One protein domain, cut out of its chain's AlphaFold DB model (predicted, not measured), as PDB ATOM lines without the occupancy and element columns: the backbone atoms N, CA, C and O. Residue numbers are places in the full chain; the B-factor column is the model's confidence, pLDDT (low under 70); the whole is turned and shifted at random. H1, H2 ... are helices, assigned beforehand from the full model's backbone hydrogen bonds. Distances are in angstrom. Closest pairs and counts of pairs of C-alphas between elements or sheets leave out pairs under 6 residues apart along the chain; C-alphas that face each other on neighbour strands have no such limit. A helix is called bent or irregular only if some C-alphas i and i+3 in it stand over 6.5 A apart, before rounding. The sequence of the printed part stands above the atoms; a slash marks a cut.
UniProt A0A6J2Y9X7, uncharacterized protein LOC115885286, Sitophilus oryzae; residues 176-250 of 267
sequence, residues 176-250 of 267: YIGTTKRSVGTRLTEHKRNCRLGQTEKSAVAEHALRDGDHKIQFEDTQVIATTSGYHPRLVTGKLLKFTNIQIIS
ATOM      1  N   TYR A 176     346.834 392.285 239.694       75.25
ATOM      2  CA  TYR A 176     346.773 393.739 239.502       75.25
ATOM      3  C   TYR A 176     347.283 394.148 238.114       75.25
ATOM      4  O   TYR A 176     348.460 393.982 237.796       75.25
ATOM      5  N   ILE A 177     346.412 394.777 237.317       72.31
ATOM      6  CA  ILE A 177     346.763 395.329 236.000       72.31
ATOM      7  C   ILE A 177     346.543 396.841 236.005       72.31
ATOM      8  O   ILE A 177     345.420 397.343 236.125       72.31
ATOM      9  N   GLY A 178     347.631 397.592 235.829       71.25
ATOM     10  CA  GLY A 178     347.610 399.049 235.858       71.25
ATOM     11  C   GLY A 178     348.531 399.684 234.825       71.25
ATOM     12  O   GLY A 178     349.601 399.180 234.506       71.25
ATOM     13  N   THR A 179     348.141 400.858 234.328       73.06
ATOM     14  CA  THR A 179     349.001 401.658 233.446       73.06
ATOM     15  C   THR A 179     349.780 402.688 234.257       73.06
ATOM     16  O   THR A 179     349.191 403.412 235.060       73.06
ATOM     17  N   THR A 180     351.076 402.844 233.990       76.00
ATOM     18  CA  THR A 180     351.904 403.895 234.603       76.00
ATOM     19  C   THR A 180     352.564 404.782 233.549       76.00
ATOM     20  O   THR A 180     352.890 404.348 232.447       76.00
ATOM     21  N   LYS A 181     352.735 406.069 233.880       77.19
ATOM     22  CA  LYS A 181     353.574 407.006 233.108       77.19
ATOM     23  C   LYS A 181     355.027 407.022 233.603       77.19
ATOM     24  O   LYS A 181     355.903 407.517 232.893       77.19
ATOM     25  N   ARG A 182     355.262 406.540 234.826       74.81
ATOM     26  CA  ARG A 182     356.577 406.476 235.478       74.81
ATOM     27  C   ARG A 182     357.288 405.182 235.092       74.81
ATOM     28  O   ARG A 182     356.693 404.322 234.449       74.81
ATOM     29  N   SER A 183     358.556 405.050 235.471       80.00
ATOM     30  CA  SER A 183     359.214 403.750 235.385       80.00
ATOM     31  C   SER A 183     358.536 402.755 236.328       80.00
ATOM     32  O   SER A 183     357.925 403.114 237.339       80.00
ATOM     33  N   VAL A 184     358.687 401.490 235.977       76.44
ATOM     34  CA  VAL A 184     358.211 400.331 236.724       76.44
ATOM     35  C   VAL A 184     358.688 400.324 238.163       76.44
ATOM     36  O   VAL A 184     357.860 400.289 239.065       76.44
ATOM     37  N   GLY A 185     359.997 400.469 238.381       76.50
ATOM     38  CA  GLY A 185     360.564 400.476 239.729       76.50
ATOM     39  C   GLY A 185     359.970 401.580 240.604       76.50
ATOM     40  O   GLY A 185     359.621 401.328 241.750       76.50
ATOM     41  N   THR A 186     359.759 402.783 240.055       80.00
ATOM     42  CA  THR A 186     359.113 403.874 240.801       80.00
ATOM     43  C   THR A 186     357.655 403.560 241.125       80.00
ATOM     44  O   THR A 186     357.192 403.853 242.222       80.00
ATOM     45  N   ARG A 187     356.913 402.942 240.200       84.31
ATOM     46  CA  ARG A 187     355.525 402.559 240.478       84.31
ATOM     47  C   ARG A 187     355.440 401.443 241.524       84.31
ATOM     48  O   ARG A 187     354.533 401.458 242.350       84.31
ATOM     49  N   LEU A 188     356.397 400.520 241.515       83.19
ATOM     50  CA  LEU A 188     356.494 399.434 242.483       83.19
ATOM     51  C   LEU A 188     356.793 399.961 243.890       83.19
ATOM     52  O   LEU A 188     356.112 399.585 244.840       83.19
ATOM     53  N   THR A 189     357.752 400.881 244.032       83.75
ATOM     54  CA  THR A 189     358.070 401.490 245.333       83.75
ATOM     55  C   THR A 189     356.915 402.324 245.878       83.75
ATOM     56  O   THR A 189     356.677 402.310 247.083       83.75
ATOM     57  N   GLU A 190     356.151 402.997 245.013       85.31
ATOM     58  CA  GLU A 190     354.899 403.659 245.396       85.31
ATOM     59  C   GLU A 190     353.875 402.663 245.946       85.31
ATOM     60  O   GLU A 190     353.319 402.901 247.015       85.31
ATOM     61  N   HIS A 191     353.643 401.543 245.256       84.75
ATOM     62  CA  HIS A 191     352.719 400.515 245.737       84.75
ATOM     63  C   HIS A 191     353.196 399.890 247.057       84.75
ATOM     64  O   HIS A 191     352.406 399.851 247.997       84.75
ATOM     65  N   LYS A 192     354.481 399.518 247.185       84.56
ATOM     66  CA  LYS A 192     355.078 399.022 248.443       84.56
ATOM     67  C   LYS A 192     354.883 400.018 249.591       84.56
ATOM     68  O   LYS A 192     354.425 399.650 250.670       84.56
ATOM     69  N   ARG A 193     355.172 401.302 249.349       87.69
ATOM     70  CA  ARG A 193     354.980 402.374 250.338       87.69
ATOM     71  C   ARG A 193     353.512 402.523 250.735       87.69
ATOM     72  O   ARG A 193     353.237 402.677 251.919       87.69
ATOM     73  N   ASN A 194     352.595 402.493 249.771       85.81
ATOM     74  CA  ASN A 194     351.166 402.644 250.037       85.81
ATOM     75  C   ASN A 194     350.606 401.454 250.824       85.81
ATOM     76  O   ASN A 194     349.785 401.680 251.701       85.81
ATOM     77  N   CYS A 195     351.082 400.230 250.569       83.62
ATOM     78  CA  CYS A 195     350.716 399.058 251.370       83.62
ATOM     79  C   CYS A 195     351.241 399.197 252.804       83.62
ATOM     80  O   CYS A 195     350.475 399.065 253.748       83.62
ATOM     81  N   ARG A 196     352.513 399.589 252.978       83.62
ATOM     82  CA  ARG A 196     353.109 399.813 254.309       83.62
ATOM     83  C   ARG A 196     352.396 400.902 255.117       83.62
ATOM     84  O   ARG A 196     352.344 400.824 256.335       83.62
ATOM     85  N   LEU A 197     351.915 401.951 254.449       86.06
ATOM     86  CA  LEU A 197     351.217 403.077 255.081       86.06
ATOM     87  C   LEU A 197     349.691 402.897 255.132       86.06
ATOM     88  O   LEU A 197     349.005 403.831 255.534       86.06
ATOM     89  N   GLY A 198     349.159 401.763 254.665       81.94
ATOM     90  CA  GLY A 198     347.719 401.502 254.622       81.94
ATOM     91  C   GLY A 198     346.904 402.483 253.766       81.94
ATOM     92  O   GLY A 198     345.729 402.708 254.030       81.94
ATOM     93  N   GLN A 199     347.511 403.098 252.747       84.56
ATOM     94  CA  GLN A 199     346.871 404.120 251.903       84.56
ATOM     95  C   GLN A 199     346.027 403.482 250.791       84.56
ATOM     96  O   GLN A 199     346.421 403.467 249.613       84.56
ATOM     97  N   THR A 200     344.872 402.935 251.172       82.06
ATOM     98  CA  THR A 200     343.914 402.260 250.276       82.06
ATOM     99  C   THR A 200     343.395 403.184 249.175       82.06
ATOM    100  O   THR A 200     343.262 402.782 248.021       82.06
ATOM    101  N   GLU A 201     343.223 404.472 249.473       80.69
ATOM    102  CA  GLU A 201     342.676 405.478 248.564       80.69
ATOM    103  C   GLU A 201     343.595 405.789 247.370       80.69
ATOM    104  O   GLU A 201     343.156 406.326 246.346       80.69
ATOM    105  N   LYS A 202     344.887 405.462 247.489       79.94
ATOM    106  CA  LYS A 202     345.909 405.720 246.460       79.94
ATOM    107  C   LYS A 202     346.305 404.484 245.663       79.94
ATOM    108  O   LYS A 202     346.974 404.614 244.631       79.94
ATOM    109  N   SER A 203     345.957 403.292 246.133       79.94
ATOM    110  CA  SER A 203     346.482 402.043 245.597       79.94
ATOM    111  C   SER A 203     345.486 400.914 245.800       79.94
ATOM    112  O   SER A 203     345.308 400.453 246.919       79.94
ATOM    113  N   ALA A 204     344.939 400.388 244.705       77.44
ATOM    114  CA  ALA A 204     344.064 399.217 244.766       77.44
ATOM    115  C   ALA A 204     344.807 397.976 245.286       77.44
ATOM    116  O   ALA A 204     344.217 397.130 245.936       77.44
ATOM    117  N   VAL A 205     346.128 397.909 245.080       78.44
ATOM    118  CA  VAL A 205     346.991 396.882 245.684       78.44
ATOM    119  C   VAL A 205     347.005 396.996 247.216       78.44
ATOM    120  O   VAL A 205     347.011 395.987 247.903       78.44
ATOM    121  N   ALA A 206     346.969 398.224 247.753       78.12
ATOM    122  CA  ALA A 206     346.934 398.445 249.201       78.12
ATOM    123  C   ALA A 206     345.528 398.210 249.769       78.12
ATOM    124  O   ALA A 206     345.392 397.699 250.870       78.12
ATOM    125  N   GLU A 207     344.490 398.561 249.008       81.94
ATOM    126  CA  GLU A 207     343.102 398.233 249.336       81.94
ATOM    127  C   GLU A 207     342.879 396.721 249.417       81.94
ATOM    128  O   GLU A 207     342.324 396.252 250.402       81.94
ATOM    129  N   HIS A 208     343.357 395.962 248.431       76.31
ATOM    130  CA  HIS A 208     343.261 394.502 248.425       76.31
ATOM    131  C   HIS A 208     344.017 393.870 249.599       76.31
ATOM    132  O   HIS A 208     343.442 393.076 250.336       76.31
ATOM    133  N   ALA A 209     345.264 394.292 249.835       75.75
ATOM    134  CA  ALA A 209     346.064 393.792 250.955       75.75
ATOM    135  C   ALA A 209     345.443 394.060 252.334       75.75
ATOM    136  O   ALA A 209     345.765 393.361 253.284       75.75
ATOM    137  N   LEU A 210     344.593 395.083 252.461       75.44
ATOM    138  CA  LEU A 210     343.915 395.406 253.718       75.44
ATOM    139  C   LEU A 210     342.526 394.774 253.843       75.44
ATOM    140  O   LEU A 210     342.077 394.550 254.964       75.44
ATOM    141  N   ARG A 211     341.826 394.524 252.730       68.81
ATOM    142  CA  ARG A 211     340.467 393.963 252.743       68.81
ATOM    143  C   ARG A 211     340.440 392.459 252.977       68.81
ATOM    144  O   ARG A 211     339.584 392.000 253.723       68.81
ATOM    145  N   ASP A 212     341.351 391.724 252.348       61.47
ATOM    146  CA  ASP A 212     341.236 390.265 252.257       61.47
ATOM    147  C   ASP A 212     342.082 389.517 253.317       61.47
ATOM    148  O   ASP A 212     342.110 388.293 253.353       61.47
ATOM    149  N   GLY A 213     342.711 390.234 254.258       57.19
ATOM    150  CA  GLY A 213     343.597 389.655 255.279       57.19
ATOM    151  C   GLY A 213     345.065 389.634 254.841       57.19
ATOM    152  O   GLY A 213     345.413 390.269 253.850       57.19
ATOM    153  N   ASP A 214     345.923 388.946 255.608       58.53
ATOM    154  CA  ASP A 214     347.404 389.002 255.616       58.53
ATOM    155  C   ASP A 214     348.077 388.449 254.329       58.53
ATOM    156  O   ASP A 214     348.951 387.578 254.330       58.53
ATOM    157  N   HIS A 215     347.638 388.935 253.170       65.62
ATOM    158  CA  HIS A 215     348.114 388.529 251.862       65.62
ATOM    159  C   HIS A 215     349.454 389.189 251.547       65.62
ATOM    160  O   HIS A 215     349.571 390.398 251.326       65.62
ATOM    161  N   LYS A 216     350.490 388.356 251.447       67.88
ATOM    162  CA  LYS A 216     351.821 388.785 251.021       67.88
ATOM    163  C   LYS A 216     351.851 389.020 249.511       67.88
ATOM    164  O   LYS A 216     351.931 388.081 248.724       67.88
ATOM    165  N   ILE A 217     351.833 390.286 249.107       73.50
ATOM    166  CA  ILE A 217     351.990 390.684 247.701       73.50
ATOM    167  C   ILE A 217     353.411 390.367 247.225       73.50
ATOM    168  O   ILE A 217     354.386 390.903 247.756       73.50
ATOM    169  N   GLN A 218     353.518 389.538 246.187       70.75
ATOM    170  CA  GLN A 218     354.770 389.263 245.484       70.75
ATOM    171  C   GLN A 218     355.064 390.411 244.514       70.75
ATOM    172  O   GLN A 218     354.480 390.516 243.438       70.75
ATOM    173  N   PHE A 219     355.942 391.328 244.914       74.00
ATOM    174  CA  PHE A 219     356.330 392.467 244.077       74.00
ATOM    175  C   PHE A 219     357.519 392.138 243.166       74.00
ATOM    176  O   PHE A 219     357.820 392.877 242.228       74.00
ATOM    177  N   GLU A 220     358.238 391.071 243.477       70.31
ATOM    178  CA  GLU A 220     359.445 390.637 242.786       70.31
ATOM    179  C   GLU A 220     359.100 390.056 241.404       70.31
ATOM    180  O   GLU A 220     359.822 390.311 240.443       70.31
ATOM    181  N   ASP A 221     357.918 389.449 241.271       67.06
ATOM    182  CA  ASP A 221     357.420 388.815 240.041       67.06
ATOM    183  C   ASP A 221     356.679 389.785 239.103       67.06
ATOM    184  O   ASP A 221     355.864 389.393 238.268       67.06
ATOM    185  N   THR A 222     356.935 391.093 239.212       68.56
ATOM    186  CA  THR A 222     356.270 392.062 238.331       68.56
ATOM    187  C   THR A 222     356.961 392.096 236.956       68.56
ATOM    188  O   THR A 222     358.113 392.514 236.842       68.56
ATOM    189  N   GLN A 223     356.242 391.762 235.880       64.62
ATOM    190  CA  GLN A 223     356.763 391.751 234.490       64.62
ATOM    191  C   GLN A 223     356.273 392.945 233.636       64.62
ATOM    192  O   GLN A 223     355.411 393.615 234.163       64.62
ATOM    193  N   VAL A 224     356.754 393.228 232.380       71.94
ATOM    194  CA  VAL A 224     356.333 394.259 231.317       71.94
ATOM    195  C   VAL A 224     355.611 393.732 229.994       71.94
ATOM    196  O   VAL A 224     356.314 393.151 229.177       71.94
ATOM    197  N   ILE A 225     354.264 393.904 229.737       67.38
ATOM    198  CA  ILE A 225     353.500 393.309 228.555       67.38
ATOM    199  C   ILE A 225     353.667 394.230 227.373       67.38
ATOM    200  O   ILE A 225     353.989 393.781 226.282       67.38
ATOM    201  N   ALA A 226     353.382 395.519 227.554       65.31
ATOM    202  CA  ALA A 226     353.274 396.423 226.422       65.31
ATOM    203  C   ALA A 226     353.854 397.780 226.758       65.31
ATOM    204  O   ALA A 226     353.296 398.538 227.543       65.31
ATOM    205  N   THR A 227     354.943 398.131 226.084       69.94
ATOM    206  CA  THR A 227     355.483 399.488 226.125       69.94
ATOM    207  C   THR A 227     354.933 400.283 224.948       69.94
ATOM    208  O   THR A 227     355.113 399.896 223.797       69.94
ATOM    209  N   THR A 228     354.289 401.422 225.211       74.38
ATOM    210  CA  THR A 228     353.766 402.286 224.141       74.38
ATOM    211  C   THR A 228     354.149 403.744 224.341       74.38
ATOM    212  O   THR A 228     354.069 404.291 225.440       74.38
ATOM    213  N   SER A 229     354.536 404.407 223.249       69.06
ATOM    214  CA  SER A 229     355.042 405.785 223.252       69.06
ATOM    215  C   SER A 229     353.954 406.869 223.123       69.06
ATOM    216  O   SER A 229     354.275 408.048 222.991       69.06
ATOM    217  N   GLY A 230     352.664 406.515 223.216       69.38
ATOM    218  CA  GLY A 230     351.535 407.432 223.003       69.38
ATOM    219  C   GLY A 230     350.417 407.311 224.044       69.38
ATOM    220  O   GLY A 230     350.219 406.261 224.650       69.38
ATOM    221  N   TYR A 231     349.659 408.398 224.251       69.38
ATOM    222  CA  TYR A 231     348.544 408.428 225.211       69.38
ATOM    223  C   TYR A 231     347.365 407.548 224.783       69.38
ATOM    224  O   TYR A 231     346.909 406.737 225.584       69.38
ATOM    225  N   HIS A 232     346.902 407.685 223.537       71.62
ATOM    226  CA  HIS A 232     345.737 406.948 223.037       71.62
ATOM    227  C   HIS A 232     345.983 405.440 222.912       71.62
ATOM    228  O   HIS A 232     345.177 404.693 223.462       71.62
ATOM    229  N   PRO A 233     347.098 404.972 222.314       70.31
ATOM    230  CA  PRO A 233     347.402 403.543 222.291       70.31
ATOM    231  C   PRO A 233     347.428 402.927 223.695       70.31
ATOM    232  O   PRO A 233     346.805 401.902 223.925       70.31
ATOM    233  N   ARG A 234     348.031 403.620 224.673       67.06
ATOM    234  CA  ARG A 234     348.073 403.160 226.069       67.06
ATOM    235  C   ARG A 234     346.685 403.008 226.697       67.06
ATOM    236  O   ARG A 234     346.487 402.095 227.489       67.06
ATOM    237  N   LEU A 235     345.742 403.901 226.388       69.00
ATOM    238  CA  LEU A 235     344.368 403.778 226.886       69.00
ATOM    239  C   LEU A 235     343.655 402.566 226.289       69.00
ATOM    240  O   LEU A 235     342.938 401.880 227.010       69.00
ATOM    241  N   VAL A 236     343.842 402.316 224.993       70.50
ATOM    242  CA  VAL A 236     343.229 401.174 224.302       70.50
ATOM    243  C   VAL A 236     343.811 399.869 224.839       70.50
ATOM    244  O   VAL A 236     343.058 399.021 225.303       70.50
ATOM    245  N   THR A 237     345.140 399.749 224.899       65.00
ATOM    246  CA  THR A 237     345.822 398.570 225.452       65.00
ATOM    247  C   THR A 237     345.435 398.322 226.910       65.00
ATOM    248  O   THR A 237     345.102 397.202 227.276       65.00
ATOM    249  N   GLY A 238     345.404 399.370 227.740       65.06
ATOM    250  CA  GLY A 238     345.012 399.242 229.144       65.06
ATOM    251  C   GLY A 238     343.547 398.851 229.351       65.06
ATOM    252  O   GLY A 238     343.224 398.294 230.393       65.06
ATOM    253  N   LYS A 239     342.660 399.139 228.389       67.31
ATOM    254  CA  LYS A 239     341.275 398.656 228.408       67.31
ATOM    255  C   LYS A 239     341.198 397.196 227.976       67.31
ATOM    256  O   LYS A 239     340.611 396.417 228.706       67.31
ATOM    257  N   LEU A 240     341.821 396.829 226.855       65.31
ATOM    258  CA  LEU A 240     341.803 395.459 226.322       65.31
ATOM    259  C   LEU A 240     342.321 394.429 227.333       65.31
ATOM    260  O   LEU A 240     341.695 393.395 227.524       65.31
ATOM    261  N   LEU A 241     343.394 394.757 228.056       62.84
ATOM    262  CA  LEU A 241     343.957 393.880 229.090       62.84
ATOM    263  C   LEU A 241     343.050 393.696 230.318       62.84
ATOM    264  O   LEU A 241     343.309 392.820 231.132       62.84
ATOM    265  N   LYS A 242     342.003 394.515 230.478       62.09
ATOM    266  CA  LYS A 242     341.007 394.350 231.546       62.09
ATOM    267  C   LYS A 242     339.846 393.429 231.174       62.09
ATOM    268  O   LYS A 242     339.060 393.101 232.051       62.09
ATOM    269  N   PHE A 243     339.725 393.046 229.903       52.34
ATOM    270  CA  PHE A 243     338.634 392.204 229.400       52.34
ATOM    271  C   PHE A 243     338.980 390.711 229.352       52.34
ATOM    272  O   PHE A 243     338.112 389.896 229.066       52.34
ATOM    273  N   THR A 244     340.228 390.325 229.628       49.47
ATOM    274  CA  THR A 244     340.612 388.913 229.744       49.47
ATOM    275  C   THR A 244     340.203 388.394 231.124       49.47
ATOM    276  O   THR A 244     340.612 388.998 232.113       49.47
ATOM    277  N   ASN A 245     339.406 387.317 231.173       38.78
ATOM    278  CA  ASN A 245     338.802 386.663 232.352       38.78
ATOM    279  C   ASN A 245     339.804 386.285 233.462       38.78
ATOM    280  O   ASN A 245     340.128 385.123 233.684       38.78
ATOM    281  N   ILE A 246     340.288 387.288 234.175       50.91
ATOM    282  CA  ILE A 246     341.161 387.184 235.334       50.91
ATOM    283  C   ILE A 246     340.526 388.077 236.406       50.91
ATOM    284  O   ILE A 246     339.981 389.136 236.086       50.91
ATOM    285  N   GLN A 247     340.568 387.678 237.679       47.62
ATOM    286  CA  GLN A 247     340.149 388.556 238.774       47.62
ATOM    287  C   GLN A 247     341.100 389.761 238.849       47.62
ATOM    288  O   GLN A 247     342.218 389.667 239.361       47.62
ATOM    289  N   ILE A 248     340.678 390.886 238.259       53.66
ATOM    290  CA  ILE A 248     341.513 392.076 238.084       53.66
ATOM    291  C   ILE A 248     341.208 393.111 239.159       53.66
ATOM    292  O   ILE A 248     340.137 393.719 239.198       53.66
ATOM    293  N   ILE A 249     342.220 393.410 239.967       53.91
ATOM    294  CA  ILE A 249     342.182 394.512 240.924       53.91
ATOM    295  C   ILE A 249     342.480 395.808 240.159       53.91
ATOM    296  O   ILE A 249     343.563 396.005 239.608       53.91
ATOM    297  N   SER A 250     341.501 396.708 240.090       46.84
ATOM    298  CA  SER A 250     341.540 397.912 239.255       46.84
ATOM    299  C   SER A 250     341.392 399.169 240.112       46.84
ATOM    300  O   SER A 250     340.390 399.349 240.794       46.84
TER     301      SER A 250
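What this domain is: This is residues 176 to 250 of the 267 residues of the protein "uncharacterized protein LOC115885286" of Sitophilus oryzae (UniProt A0A6J2Y9X7). Two helices, H1 and H2, lie partly side by side toward one end of the domain, and a third helix, H3, sits off by itself at the other end. A long stretch without a named element, residues 212 to 230, loops along one side from H2 to H3, while residues 176 to 183 lead from the middle to H1 and residues 241 to 250 fold back from H3 toward H2. The three helices do not form a bundle; the only helix pair in touch is H1 with H2. The printed part has 75 residues with three named helices, in the order H1, H2, H3, and no named strand; the class is all helix, though under half of the residues, 31 of 75, are in named elements. The whole is compact, with a radius of gyration of the C-alphas of 13.0 A, and rounded, spanning 35 by 27 by 23 A.

How they stand to each other: H1, residues 184 to 196, is the longest helix. It touches H2, residues 204 to 211, with its residues 191 to 195 alone. The closest C-alphas of the two are those of Cys 195 and Ala 206, 4.4 A apart. Their lines stand at a shallow tilt of 24 degrees, and they run the same way, 12.7 A from centre to centre. H3, residues 231 to 240, touches no helix: it is apart from H1 and apart from H2. In H1, H2 and H3 every backbone O i to N i+4 pair is within hydrogen-bond range.

Where its parts are: H1 has 13 residues, Val 184 to Arg 196, and measures 18.3 A from first to last C-alpha; C-alpha 184 is at (358.211, 400.331, 236.724). H2 has 8 residues, Ala 204 to Arg 211, and measures 10.2 A; C-alpha 204 is at (344.064, 399.217, 244.766). H3 has 10 residues, Tyr 231 to Leu 240, and measures 14.7 A; it ends with C-alpha 240 at (341.803, 395.459, 226.322). None of the three helices is bent or irregular.

The domain as a whole: The two C-alphas farthest apart in the domain are those of Gly 213 and Gly 230, 37.7 A apart, both in the link from H2 to H3. That link is long, with 19 residues, and its C-alphas lie 9 to 19 A from the mean of the C-alphas. The link from H1 to H2 is short, with 7 residues. The C-alphas of Tyr 176 and Ser 250, the first and last printed, are 6.7 A apart. The printed part has no cut. The mean pLDDT of the printed part of this model is 71.4, and 31 residues are under 70, among them residues 211 to 216 and residues 237 to 250.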